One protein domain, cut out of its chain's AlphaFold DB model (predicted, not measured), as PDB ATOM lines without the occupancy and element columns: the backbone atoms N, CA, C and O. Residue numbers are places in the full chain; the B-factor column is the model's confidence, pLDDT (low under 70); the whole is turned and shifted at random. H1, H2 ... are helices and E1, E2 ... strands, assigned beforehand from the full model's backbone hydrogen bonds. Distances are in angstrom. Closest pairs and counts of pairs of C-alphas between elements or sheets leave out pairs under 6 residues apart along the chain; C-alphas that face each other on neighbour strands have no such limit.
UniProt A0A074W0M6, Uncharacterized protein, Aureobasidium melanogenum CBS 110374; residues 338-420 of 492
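AT A GLANCE: This is residues 338 to 420 of the 492 residues of an uncharacterized protein of Aureobasidium melanogenum CBS 110374 (UniProt A0A074W0M6). A small three-stranded antiparallel sheet, E1, E2 and E3, forms a wall, and one long helix, H1, covers one of its faces, running lengthwise along the strands; the other face bears no named helix. Before E1, a stretch with no named element, residues 338 to 349, folds back so that residues 342 to 343 pair antiparallel with residues 351 to 352 of E1. The printed part has 83 residues, with three named strands and then one named helix along the chain, the sheet's order being E1, E2, E3; the class is mixed, helices and strands. The whole is compact, with a radius of gyration of the C-alphas of 13.2 A, and elongated, spanning 39 by 23 by 23 A.

HOW THE PARTS SIT: E1, residues 350 to 356, and E2, residues 362 to 368, are antiparallel neighbours at 157 degrees and form a hairpin; N 353 and O 365 are within hydrogen-bond range at 3.0 A, as are N 363 and O 355 at 2.8 A. E2 and E3, residues 380 to 384, are likewise an antiparallel hairpin at 157 degrees, with N 366 and O 382 at 2.8 A. The three strands form a meander, each the antiparallel neighbour of the one before; E2 is the inner strand, E1 and E3 the edge strands. H1, residues 391 to 414, is on this sheet at a height of 8.6 A over it, giving two layers, a helix on one face of a sheet. H1 lies over E2 and, only just, over E1, on which 3 of its C-alphas fall. On the local plane its line and that of E2 stand at 10 degrees, along the strands. The closest C-alphas of E2 and H1 are those of Val 368 and Ala 409, 5.7 A apart. In H1 every O i to N i+4 pair is within hydrogen-bond range.

IN THESE COORDINATES: E1 begins at C-alpha 350, (-48.929, -12.774, 2.102), and is 20.0 A long. E2 is also 20.0 A long, and E3 is 13.6 A. H1 runs 34.6 A, from C-alpha 391 at (-36.570, -14.377, 21.619) to C-alpha 414 at (-62.982, -12.164, -0.692).

THE WHOLE: The two C-alphas farthest apart, those of Asp 359 and Lys 416, are 40.1 A apart. The printed part has no cut. The link from E1 to E2 is tight, that from E2 to E3 is long, with 11 residues, and that from E3 to H1 is short. The mean pLDDT of the printed part is 78.2; residues 346 to 348, 370 to 376, 387 to 389 and 416 to 420 are under 70.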
ATOM      1  N   TYR A 338     -32.575  -4.452   3.498       86.19
ATOM      2  CA  TYR A 338     -33.794  -5.239   3.293       86.19
ATOM      3  C   TYR A 338     -33.438  -6.651   2.817       86.19
ATOM      4  O   TYR A 338     -32.579  -6.804   1.953       86.19
ATOM      5  N   THR A 339     -34.111  -7.686   3.332       87.62
ATOM      6  CA  THR A 339     -34.075  -9.017   2.698       87.62
ATOM      7  C   THR A 339     -35.097  -9.115   1.568       87.62
ATOM      8  O   THR A 339     -36.100  -8.399   1.568       87.62
ATOM      9  N   ASP A 340     -34.942 -10.105   0.692       88.31
ATOM     10  CA  ASP A 340     -35.972 -10.461  -0.288       88.31
ATOM     11  C   ASP A 340     -37.320 -10.829   0.355       88.31
ATOM     12  O   ASP A 340     -37.405 -11.294   1.503       88.31
ATOM     13  N   TRP A 341     -38.392 -10.658  -0.422       88.31
ATOM     14  CA  TRP A 341     -39.764 -10.968  -0.025       88.31
ATOM     15  C   TRP A 341     -40.030 -12.480   0.018       88.31
ATOM     16  O   TRP A 341     -40.430 -13.112  -0.961       88.31
ATOM     17  N   LYS A 342     -39.904 -13.074   1.207       88.19
ATOM     18  CA  LYS A 342     -40.194 -14.495   1.442       88.19
ATOM     19  C   LYS A 342     -41.713 -14.727   1.425       88.19
ATOM     20  O   LYS A 342     -42.425 -14.372   2.371       88.19
ATOM     21  N   ARG A 343     -42.224 -15.315   0.335       83.50
ATOM     22  CA  ARG A 343     -43.632 -15.733   0.176       83.50
ATOM     23  C   ARG A 343     -43.959 -16.890   1.129       83.50
ATOM     24  O   ARG A 343     -43.208 -17.860   1.207       83.50
ATOM     25  N   HIS A 344     -45.096 -16.832   1.825       80.12
ATOM     26  CA  HIS A 344     -45.545 -17.941   2.685       80.12
ATOM     27  C   HIS A 344     -46.283 -19.022   1.867       80.12
ATOM     28  O   HIS A 344     -46.585 -18.821   0.692       80.12
ATOM     29  N   ARG A 345     -46.526 -20.207   2.460       78.94
ATOM     30  CA  ARG A 345     -47.139 -21.381   1.780       78.94
ATOM     31  C   ARG A 345     -48.355 -20.983   0.923       78.94
ATOM     32  O   ARG A 345     -49.144 -20.163   1.373       78.94
ATOM     33  N   LYS A 346     -48.567 -21.641  -0.233       62.97
ATOM     34  CA  LYS A 346     -49.611 -21.327  -1.249       62.97
ATOM     35  C   LYS A 346     -51.016 -20.988  -0.699       62.97
ATOM     36  O   LYS A 346     -51.726 -20.209  -1.321       62.97
ATOM     37  N   SER A 347     -51.413 -21.530   0.456       67.06
ATOM     38  CA  SER A 347     -52.680 -21.236   1.149       67.06
ATOM     39  C   SER A 347     -52.734 -19.897   1.914       67.06
ATOM     40  O   SER A 347     -53.758 -19.591   2.521       67.06
ATOM     41  N   LYS A 348     -51.664 -19.094   1.917       69.94
ATOM     42  CA  LYS A 348     -51.555 -17.805   2.621       69.94
ATOM     43  C   LYS A 348     -51.111 -16.706   1.639       69.94
ATOM     44  O   LYS A 348     -49.943 -16.707   1.257       69.94
ATOM     45  N   PRO A 349     -51.987 -15.764   1.232       77.38
ATOM     46  CA  PRO A 349     -51.664 -14.740   0.229       77.38
ATOM     47  C   PRO A 349     -50.875 -13.546   0.808       77.38
ATOM     48  O   PRO A 349     -51.232 -12.391   0.601       77.38
ATOM     49  N   TYR A 350     -49.807 -13.816   1.568       87.38
ATOM     50  CA  TYR A 350     -48.929 -12.774   2.102       87.38
ATOM     51  C   TYR A 350     -47.441 -13.146   2.019       87.38
ATOM     52  O   TYR A 350     -47.049 -14.318   1.969       87.38
ATOM     53  N   TRP A 351     -46.616 -12.106   2.053       88.81
ATOM     54  CA  TRP A 351     -45.159 -12.134   1.996       88.81
ATOM     55  C   TRP A 351     -44.573 -11.545   3.284       88.81
ATOM     56  O   TRP A 351     -45.263 -10.839   4.022       88.81
ATOM     57  N   SER A 352     -43.298 -11.807   3.568       91.88
ATOM     58  CA  SER A 352     -42.562 -11.060   4.594       91.88
ATOM     59  C   SER A 352     -41.094 -10.870   4.236       91.88
ATOM     60  O   SER A 352     -40.463 -11.835   3.804       91.88
ATOM     61  N   ARG A 353     -40.539  -9.694   4.527       92.12
ATOM     62  CA  ARG A 353     -39.090  -9.460   4.570       92.12
ATOM     63  C   ARG A 353     -38.647  -9.037   5.966       92.12
ATOM     64  O   ARG A 353     -39.432  -8.488   6.741       92.12
ATOM     65  N   GLU A 354     -37.398  -9.333   6.288       89.94
ATOM     66  CA  GLU A 354     -36.719  -8.761   7.449       89.94
ATOM     67  C   GLU A 354     -36.051  -7.452   7.001       89.94
ATOM     68  O   GLU A 354     -35.592  -7.334   5.862       89.94
ATOM     69  N   VAL A 355     -36.098  -6.443   7.868       88.00
ATOM     70  CA  VAL A 355     -35.580  -5.095   7.610       88.00
ATOM     71  C   VAL A 355     -34.628  -4.768   8.747       88.00
ATOM     72  O   VAL A 355     -35.063  -4.644   9.890       88.00
ATOM     73  N   THR A 356     -33.341  -4.690   8.441       83.50
ATOM     74  CA  THR A 356     -32.280  -4.432   9.412       83.50
ATOM     75  C   THR A 356     -31.910  -2.959   9.350       83.50
ATOM     76  O   THR A 356     -31.421  -2.477   8.326       83.50
ATOM     77  N   LEU A 357     -32.170  -2.252  10.445       81.62
ATOM     78  CA  LEU A 357     -31.745  -0.873  10.645       81.62
ATOM     79  C   LEU A 357     -30.245  -0.799  10.968       81.62
ATOM     80  O   LEU A 357     -29.604  -1.802  11.294       81.62
ATOM     81  N   THR A 358     -29.690   0.405  10.889       74.00
ATOM     82  CA  THR A 358     -28.288   0.725  11.197       74.00
ATOM     83  C   THR A 358     -27.915   0.536  12.665       74.00
ATOM     84  O   THR A 358     -26.785   0.151  12.949       74.00
ATOM     85  N   ASP A 359     -28.866   0.692  13.588       79.88
ATOM     86  CA  ASP A 359     -28.710   0.354  15.013       79.88
ATOM     87  C   ASP A 359     -28.748  -1.167  15.297       79.88
ATOM     88  O   ASP A 359     -28.725  -1.602  16.449       79.88
ATOM     89  N   GLY A 360     -28.832  -1.993  14.248       81.44
ATOM     90  CA  GLY A 360     -28.923  -3.448  14.331       81.44
ATOM     91  C   GLY A 360     -30.331  -3.988  14.612       81.44
ATOM     92  O   GLY A 360     -30.525  -5.210  14.574       81.44
ATOM     93  N   GLN A 361     -31.343  -3.143  14.848       81.75
ATOM     94  CA  GLN A 361     -32.710  -3.625  15.047       81.75
ATOM     95  C   GLN A 361     -33.239  -4.312  13.785       81.75
ATOM     96  O   GLN A 361     -33.275  -3.745  12.695       81.75
ATOM     97  N   THR A 362     -33.719  -5.547  13.947       79.69
ATOM     98  CA  THR A 362     -34.394  -6.288  12.874       79.69
ATOM     99  C   THR A 362     -35.910  -6.160  13.008       79.69
ATOM    100  O   THR A 362     -36.547  -6.863  13.801       79.69
ATOM    101  N   TRP A 363     -36.503  -5.284  12.204       87.00
ATOM    102  CA  TRP A 363     -37.947  -5.193  12.010       87.00
ATOM    103  C   TRP A 363     -38.448  -6.269  11.033       87.00
ATOM    104  O   TRP A 363     -37.695  -6.873  10.268       87.00
ATOM    105  N   LEU A 364     -39.760  -6.514  11.048       86.75
ATOM    106  CA  LEU A 364     -40.423  -7.462  10.146       86.75
ATOM    107  C   LEU A 364     -41.507  -6.759   9.346       86.75
ATOM    108  O   LEU A 364     -42.521  -6.347   9.915       86.75
ATOM    109  N   GLN A 365     -41.319  -6.672   8.033       91.00
ATOM    110  CA  GLN A 365     -42.337  -6.153   7.131       91.00
ATOM    111  C   GLN A 365     -43.171  -7.303   6.566       91.00
ATOM    112  O   GLN A 365     -42.633  -8.338   6.168       91.00
ATOM    113  N   TYR A 366     -44.489  -7.128   6.531       90.94
ATOM    114  CA  TYR A 366     -45.435  -8.065   5.934       90.94
ATOM    115  C   TYR A 366     -46.141  -7.391   4.771       90.94
ATOM    116  O   TYR A 366     -46.551  -6.238   4.868       90.94
ATOM    117  N   GLY A 367     -46.271  -8.137   3.682       89.31
ATOM    118  CA  GLY A 367     -46.842  -7.676   2.431       89.31
ATOM    119  C   GLY A 367     -48.108  -8.432   2.086       89.31
ATOM    120  O   GLY A 367     -48.133  -9.657   2.204       89.31
ATOM    121  N   VAL A 368     -49.127  -7.726   1.614       85.50
ATOM    122  CA  VAL A 368     -50.334  -8.296   1.014       85.50
ATOM    123  C   VAL A 368     -50.530  -7.675  -0.368       85.50
ATOM    124  O   VAL A 368     -50.269  -6.495  -0.584       85.50
ATOM    125  N   ASN A 369     -50.966  -8.491  -1.321       77.31
ATOM    126  CA  ASN A 369     -51.270  -8.089  -2.687       77.31
ATOM    127  C   ASN A 369     -52.544  -8.834  -3.110       77.31
ATOM    128  O   ASN A 369     -52.700 -10.014  -2.788       77.31
ATOM    129  N   SER A 370     -53.459  -8.151  -3.801       64.00
ATOM    130  CA  SER A 370     -54.651  -8.768  -4.397       64.00
ATOM    131  C   SER A 370     -54.266  -9.809  -5.455       64.00
ATOM    132  O   SER A 370     -54.900 -10.859  -5.566       64.00
ATOM    133  N   ASN A 371     -53.166  -9.559  -6.172       59.75
ATOM    134  CA  ASN A 371     -52.609 -10.443  -7.183       59.75
ATOM    135  C   ASN A 371     -51.494 -11.322  -6.603       59.75
ATOM    136  O   ASN A 371     -50.601 -10.866  -5.894       59.75
ATOM    137  N   SER A 372     -51.510 -12.617  -6.929       56.88
ATOM    138  CA  SER A 372     -50.664 -13.626  -6.264       56.88
ATOM    139  C   SER A 372     -49.192 -13.689  -6.730       56.88
ATOM    140  O   SER A 372     -48.497 -14.672  -6.444       56.88
ATOM    141  N   ASN A 373     -48.724 -12.665  -7.452       60.25
ATOM    142  CA  ASN A 373     -47.406 -12.592  -8.087       60.25
ATOM    143  C   ASN A 373     -46.338 -12.065  -7.097       60.25
ATOM    144  O   ASN A 373     -46.520 -10.975  -6.561       60.25
ATOM    145  N   PRO A 374     -45.242 -12.807  -6.829       56.00
ATOM    146  CA  PRO A 374     -44.236 -12.426  -5.835       56.00
ATOM    147  C   PRO A 374     -43.151 -11.442  -6.310       56.00
ATOM    148  O   PRO A 374     -42.277 -11.134  -5.509       56.00
ATOM    149  N   VAL A 375     -43.147 -11.017  -7.578       63.81
ATOM    150  CA  VAL A 375     -41.993 -10.321  -8.196       63.81
ATOM    151  C   VAL A 375     -41.937  -8.810  -7.902       63.81
ATOM    152  O   VAL A 375     -40.869  -8.216  -7.984       63.81
ATOM    153  N   GLY A 376     -43.060  -8.181  -7.541       69.31
ATOM    154  CA  GLY A 376     -43.131  -6.748  -7.210       69.31
ATOM    155  C   GLY A 376     -43.351  -6.478  -5.720       69.31
ATOM    156  O   GLY A 376     -43.641  -7.394  -4.946       69.31
ATOM    157  N   GLU A 377     -43.266  -5.207  -5.316       76.56
ATOM    158  CA  GLU A 377     -43.637  -4.818  -3.952       76.56
ATOM    159  C   GLU A 377     -45.137  -5.071  -3.671       76.56
ATOM    160  O   GLU A 377     -45.970  -5.030  -4.584       76.56
ATOM    161  N   PRO A 378     -45.522  -5.354  -2.413       80.56
ATOM    162  CA  PRO A 378     -46.908  -5.644  -2.058       80.56
ATOM    163  C   PRO A 378     -47.755  -4.366  -2.032       80.56
ATOM    164  O   PRO A 378     -47.392  -3.403  -1.361       80.56
ATOM    165  N   GLY A 379     -48.927  -4.390  -2.675       74.19
ATOM    166  CA  GLY A 379     -49.847  -3.241  -2.727       74.19
ATOM    167  C   GLY A 379     -50.381  -2.760  -1.367       74.19
ATOM    168  O   GLY A 379     -50.879  -1.645  -1.273       74.19
ATOM    169  N   CYS A 380     -50.256  -3.563  -0.307       77.81
ATOM    170  CA  CYS A 380     -50.416  -3.125   1.078       77.81
ATOM    171  C   CYS A 380     -49.285  -3.706   1.942       77.81
ATOM    172  O   CYS A 380     -49.017  -4.911   1.904       77.81
ATOM    173  N   MET A 381     -48.633  -2.864   2.748       86.69
ATOM    174  CA  MET A 381     -47.522  -3.249   3.625       86.69
ATOM    175  C   MET A 381     -47.774  -2.841   5.081       86.69
ATOM    176  O   MET A 381     -48.350  -1.794   5.348       86.69
ATOM    177  N   ILE A 382     -47.269  -3.637   6.027       82.12
ATOM    178  CA  ILE A 382     -47.162  -3.270   7.448       82.12
ATOM    179  C   ILE A 382     -45.771  -3.605   7.980       82.12
ATOM    180  O   ILE A 382     -45.260  -4.701   7.748       82.12
ATOM    181  N   THR A 383     -45.175  -2.693   8.746       84.00
ATOM    182  CA  THR A 383     -43.880  -2.905   9.410       84.00
ATOM    183  C   THR A 383     -44.084  -3.115  10.906       84.00
ATOM    184  O   THR A 383     -44.535  -2.222  11.620       84.00
ATOM    185  N   CYS A 384     -43.721  -4.289  11.418       83.06
ATOM    186  CA  CYS A 384     -43.685  -4.553  12.853       83.06
ATOM    187  C   CYS A 384     -42.419  -3.923  13.461       83.06
ATOM    188  O   CYS A 384     -41.396  -4.591  13.595       83.06
ATOM    189  N   LYS A 385     -42.510  -2.636  13.824       77.00
ATOM    190  CA  LYS A 385     -41.440  -1.829  14.452       77.00
ATOM    191  C   LYS A 385     -41.183  -2.142  15.941       77.00
ATOM    192  O   LYS A 385     -40.604  -1.335  16.658       77.00
ATOM    193  N   ARG A 386     -41.704  -3.254  16.474       70.69
ATOM    194  CA  ARG A 386     -41.707  -3.502  17.925       70.69
ATOM    195  C   ARG A 386     -40.359  -4.074  18.362       70.69
ATOM    196  O   ARG A 386     -40.035  -5.189  17.976       70.69
ATOM    197  N   ALA A 387     -39.608  -3.348  19.187       56.72
ATOM    198  CA  ALA A 387     -38.400  -3.877  19.819       56.72
ATOM    199  C   ALA A 387     -38.731  -5.112  20.684       56.72
ATOM    200  O   ALA A 387     -39.773  -5.161  21.351       56.72
ATOM    201  N   PHE A 388     -37.858  -6.124  20.667       63.53
ATOM    202  CA  PHE A 388     -38.084  -7.401  21.349       63.53
ATOM    203  C   PHE A 388     -36.958  -7.714  22.333       63.53
ATOM    204  O   PHE A 388     -35.895  -8.177  21.939       63.53
ATOM    205  N   ILE A 389     -37.248  -7.538  23.623       56.44
ATOM    206  CA  ILE A 389     -36.321  -7.803  24.738       56.44
ATOM    207  C   ILE A 389     -36.007  -9.314  24.877       56.44
ATOM    208  O   ILE A 389     -35.033  -9.698  25.512       56.44
ATOM    209  N   SER A 390     -36.805 -10.202  24.264       77.19
ATOM    210  CA  SER A 390     -36.579 -11.651  24.312       77.19
ATOM    211  C   SER A 390     -36.969 -12.383  23.023       77.19
ATOM    212  O   SER A 390     -37.913 -12.015  22.313       77.19
ATOM    213  N   ALA A 391     -36.286 -13.502  22.758       76.19
ATOM    214  CA  ALA A 391     -36.570 -14.377  21.619       76.19
ATOM    215  C   ALA A 391     -37.986 -14.994  21.669       76.19
ATOM    216  O   ALA A 391     -38.600 -15.230  20.626       76.19
ATOM    217  N   SER A 392     -38.546 -15.223  22.863       79.62
ATOM    218  CA  SER A 392     -39.935 -15.672  23.036       79.62
ATOM    219  C   SER A 392     -40.938 -14.573  22.662       79.62
ATOM    220  O   SER A 392     -41.893 -14.843  21.927       79.62
ATOM    221  N   GLY A 393     -40.682 -13.322  23.062       76.31
ATOM    222  CA  GLY A 393     -41.447 -12.150  22.627       76.31
ATOM    223  C   GLY A 393     -41.421 -11.975  21.106       76.31
ATOM    224  O   GLY A 393     -42.477 -11.858  20.478       76.31
ATOM    225  N   GLN A 394     -40.233 -12.075  20.498       78.00
ATOM    226  CA  GLN A 394     -40.057 -12.006  19.045       78.00
ATOM    227  C   GLN A 394     -40.836 -13.119  18.317       78.00
ATOM    228  O   GLN A 394     -41.528 -12.846  17.334       78.00
ATOM    229  N   ARG A 395     -40.790 -14.371  18.803       82.12
ATOM    230  CA  ARG A 395     -41.571 -15.501  18.250       82.12
ATOM    231  C   ARG A 395     -43.083 -15.262  18.345       82.12
ATOM    232  O   ARG A 395     -43.799 -15.518  17.374       82.12
ATOM    233  N   ASN A 396     -43.572 -14.737  19.468       80.69
ATOM    234  CA  ASN A 396     -44.995 -14.457  19.666       80.69
ATOM    235  C   ASN A 396     -45.496 -13.308  18.777       80.69
ATOM    236  O   ASN A 396     -46.543 -13.440  18.143       80.69
ATOM    237  N   ALA A 397     -44.732 -12.227  18.626       75.00
ATOM    238  CA  ALA A 397     -45.076 -11.158  17.689       75.00
ATOM    239  C   ALA A 397     -44.996 -11.617  16.221       75.00
ATOM    240  O   ALA A 397     -45.935 -11.375  15.459       75.00
ATOM    241  N   ARG A 398     -43.957 -12.387  15.844       81.94
ATOM    242  CA  ARG A 398     -43.872 -13.088  14.544       81.94
ATOM    243  C   ARG A 398     -45.141 -13.915  14.277       81.94
ATOM    244  O   ARG A 398     -45.633 -13.908  13.154       81.94
ATOM    245  N   LYS A 399     -45.706 -14.596  15.283       85.50
ATOM    246  CA  LYS A 399     -46.963 -15.368  15.173       85.50
ATOM    247  C   LYS A 399     -48.193 -14.463  14.986       85.50
ATOM    248  O   LYS A 399     -49.017 -14.746  14.116       85.50
ATOM    249  N   SER A 400     -48.301 -13.371  15.744       82.38
ATOM    250  CA  SER A 400     -49.431 -12.430  15.678       82.38
ATOM    251  C   SER A 400     -49.485 -11.636  14.370       82.38
ATOM    252  O   SER A 400     -50.528 -11.618  13.720       82.38
ATOM    253  N   CYS A 401     -48.372 -11.055  13.915       82.38
ATOM    254  CA  CYS A 401     -48.336 -10.309  12.651       82.38
ATOM    255  C   CYS A 401     -48.584 -11.226  11.440       82.38
ATOM    256  O   CYS A 401     -49.357 -10.876  10.552       82.38
ATOM    257  N   LYS A 402     -48.061 -12.464  11.461       86.25
ATOM    258  CA  LYS A 402     -48.406 -13.513  10.479       86.25
ATOM    259  C   LYS A 402     -49.887 -13.910  10.485       86.25
ATOM    260  O   LYS A 402     -50.372 -14.396   9.463       86.25
ATOM    261  N   LYS A 403     -50.603 -13.751  11.606       85.38
ATOM    262  CA  LYS A 403     -52.060 -13.954  11.683       85.38
ATOM    263  C   LYS A 403     -52.808 -12.746  11.111       85.38
ATOM    264  O   LYS A 403     -53.706 -12.947  10.303       85.38
ATOM    265  N   ALA A 404     -52.405 -11.522  11.456       81.19
ATOM    266  CA  ALA A 404     -52.995 -10.295  10.913       81.19
ATOM    267  C   ALA A 404     -52.855 -10.215   9.381       81.19
ATOM    268  O   ALA A 404     -53.854 -10.048   8.687       81.19
ATOM    269  N   ALA A 405     -51.653 -10.446   8.841       82.81
ATOM    270  CA  ALA A 405     -51.412 -10.450   7.396       82.81
ATOM    271  C   ALA A 405     -52.202 -11.550   6.664       82.81
ATOM    272  O   ALA A 405     -52.700 -11.322   5.565       82.81
ATOM    273  N   ALA A 406     -52.394 -12.722   7.285       84.44
ATOM    274  CA  ALA A 406     -53.264 -13.766   6.741       84.44
ATOM    275  C   ALA A 406     -54.744 -13.347   6.699       84.44
ATOM    276  O   ALA A 406     -55.440 -13.695   5.749       84.44
ATOM    277  N   ILE A 407     -55.219 -12.615   7.714       84.00
ATOM    278  CA  ILE A 407     -56.599 -12.118   7.779       84.00
ATOM    279  C   ILE A 407     -56.825 -11.039   6.715       84.00
ATOM    280  O   ILE A 407     -57.782 -11.165   5.960       84.00
ATOM    281  N   LEU A 408     -55.927 -10.052   6.585       81.19
ATOM    282  CA  LEU A 408     -56.015  -9.034   5.529       81.19
ATOM    283  C   LEU A 408     -55.984  -9.667   4.131       81.19
ATOM    284  O   LEU A 408     -56.849  -9.387   3.306       81.19
ATOM    285  N   ALA A 409     -55.045 -10.582   3.885       82.12
ATOM    286  CA  ALA A 409     -54.941 -11.286   2.612       82.12
ATOM    287  C   ALA A 409     -56.178 -12.139   2.287       82.12
ATOM    288  O   ALA A 409     -56.587 -12.228   1.130       82.12
ATOM    289  N   SER A 410     -56.801 -12.761   3.294       83.06
ATOM    290  CA  SER A 410     -58.067 -13.475   3.107       83.06
ATOM    291  C   SER A 410     -59.238 -12.521   2.879       83.06
ATOM    292  O   SER A 410     -60.126 -12.847   2.095       83.06
ATOM    293  N   HIS A 411     -59.241 -11.359   3.540       81.88
ATOM    294  CA  HIS A 411     -60.265 -10.337   3.373       81.88
ATOM    295  C   HIS A 411     -60.229  -9.778   1.949       81.88
ATOM    296  O   HIS A 411     -61.180 -10.019   1.214       81.88
ATOM    297  N   LEU A 412     -59.111  -9.182   1.518       77.94
ATOM    298  CA  LEU A 412     -58.943  -8.598   0.176       77.94
ATOM    299  C   LEU A 412     -59.175  -9.605  -0.964       77.94
ATOM    300  O   LEU A 412     -59.642  -9.235  -2.037       77.94
ATOM    301  N   LYS A 413     -58.905 -10.900  -0.741       79.69
ATOM    302  CA  LYS A 413     -59.255 -11.955  -1.707       79.69
ATOM    303  C   LYS A 413     -60.773 -12.183  -1.815       79.69
ATOM    304  O   LYS A 413     -61.255 -12.554  -2.883       79.69
ATOM    305  N   SER A 414     -61.518 -12.015  -0.721       78.75
ATOM    306  CA  SER A 414     -62.982 -12.164  -0.692       78.75
ATOM    307  C   SER A 414     -63.720 -10.900  -1.144       78.75
ATOM    308  O   SER A 414     -64.691 -10.990  -1.892       78.75
ATOM    309  N   THR A 415     -63.234  -9.719  -0.755       73.69
ATOM    310  CA  THR A 415     -63.781  -8.408  -1.110       73.69
ATOM    311  C   THR A 415     -62.988  -7.819  -2.273       73.69
ATOM    312  O   THR A 415     -62.143  -6.948  -2.087       73.69
ATOM    313  N   LYS A 416     -63.293  -8.279  -3.498       59.84
ATOM    314  CA  LYS A 416     -62.615  -7.888  -4.760       59.84
ATOM    315  C   LYS A 416     -62.488  -6.371  -5.010       59.84
ATOM    316  O   LYS A 416     -61.769  -5.984  -5.925       59.84
ATOM    317  N   SER A 417     -63.195  -5.539  -4.247       63.72
ATOM    318  CA  SER A 417     -63.244  -4.080  -4.358       63.72
ATOM    319  C   SER A 417     -62.959  -3.312  -3.055       63.72
ATOM    320  O   SER A 417     -63.055  -2.089  -3.083       63.72
ATOM    321  N   CYS A 418     -62.610  -3.946  -1.919       67.75
ATOM    322  CA  CYS A 418     -62.269  -3.140  -0.733       67.75
ATOM    323  C   CYS A 418     -60.834  -2.602  -0.803       67.75
ATOM    324  O   CYS A 418     -59.886  -3.375  -0.917       67.75
ATOM    325  N   ALA A 419     -60.670  -1.295  -0.585       68.00
ATOM    326  CA  ALA A 419     -59.389  -0.650  -0.281       68.00
ATOM    327  C   ALA A 419     -58.958  -0.826   1.199       68.00
ATOM    328  O   ALA A 419     -58.199  -0.026   1.736       68.00
ATOM    329  N   CYS A 420     -59.477  -1.858   1.872       69.81
ATOM    330  CA  CYS A 420     -59.284  -2.135   3.291       69.81
ATOM    331  C   CYS A 420     -57.802  -2.388   3.603       69.81
ATOM    332  O   CYS A 420     -57.209  -3.323   3.067       69.81
TER     333      CYS A 420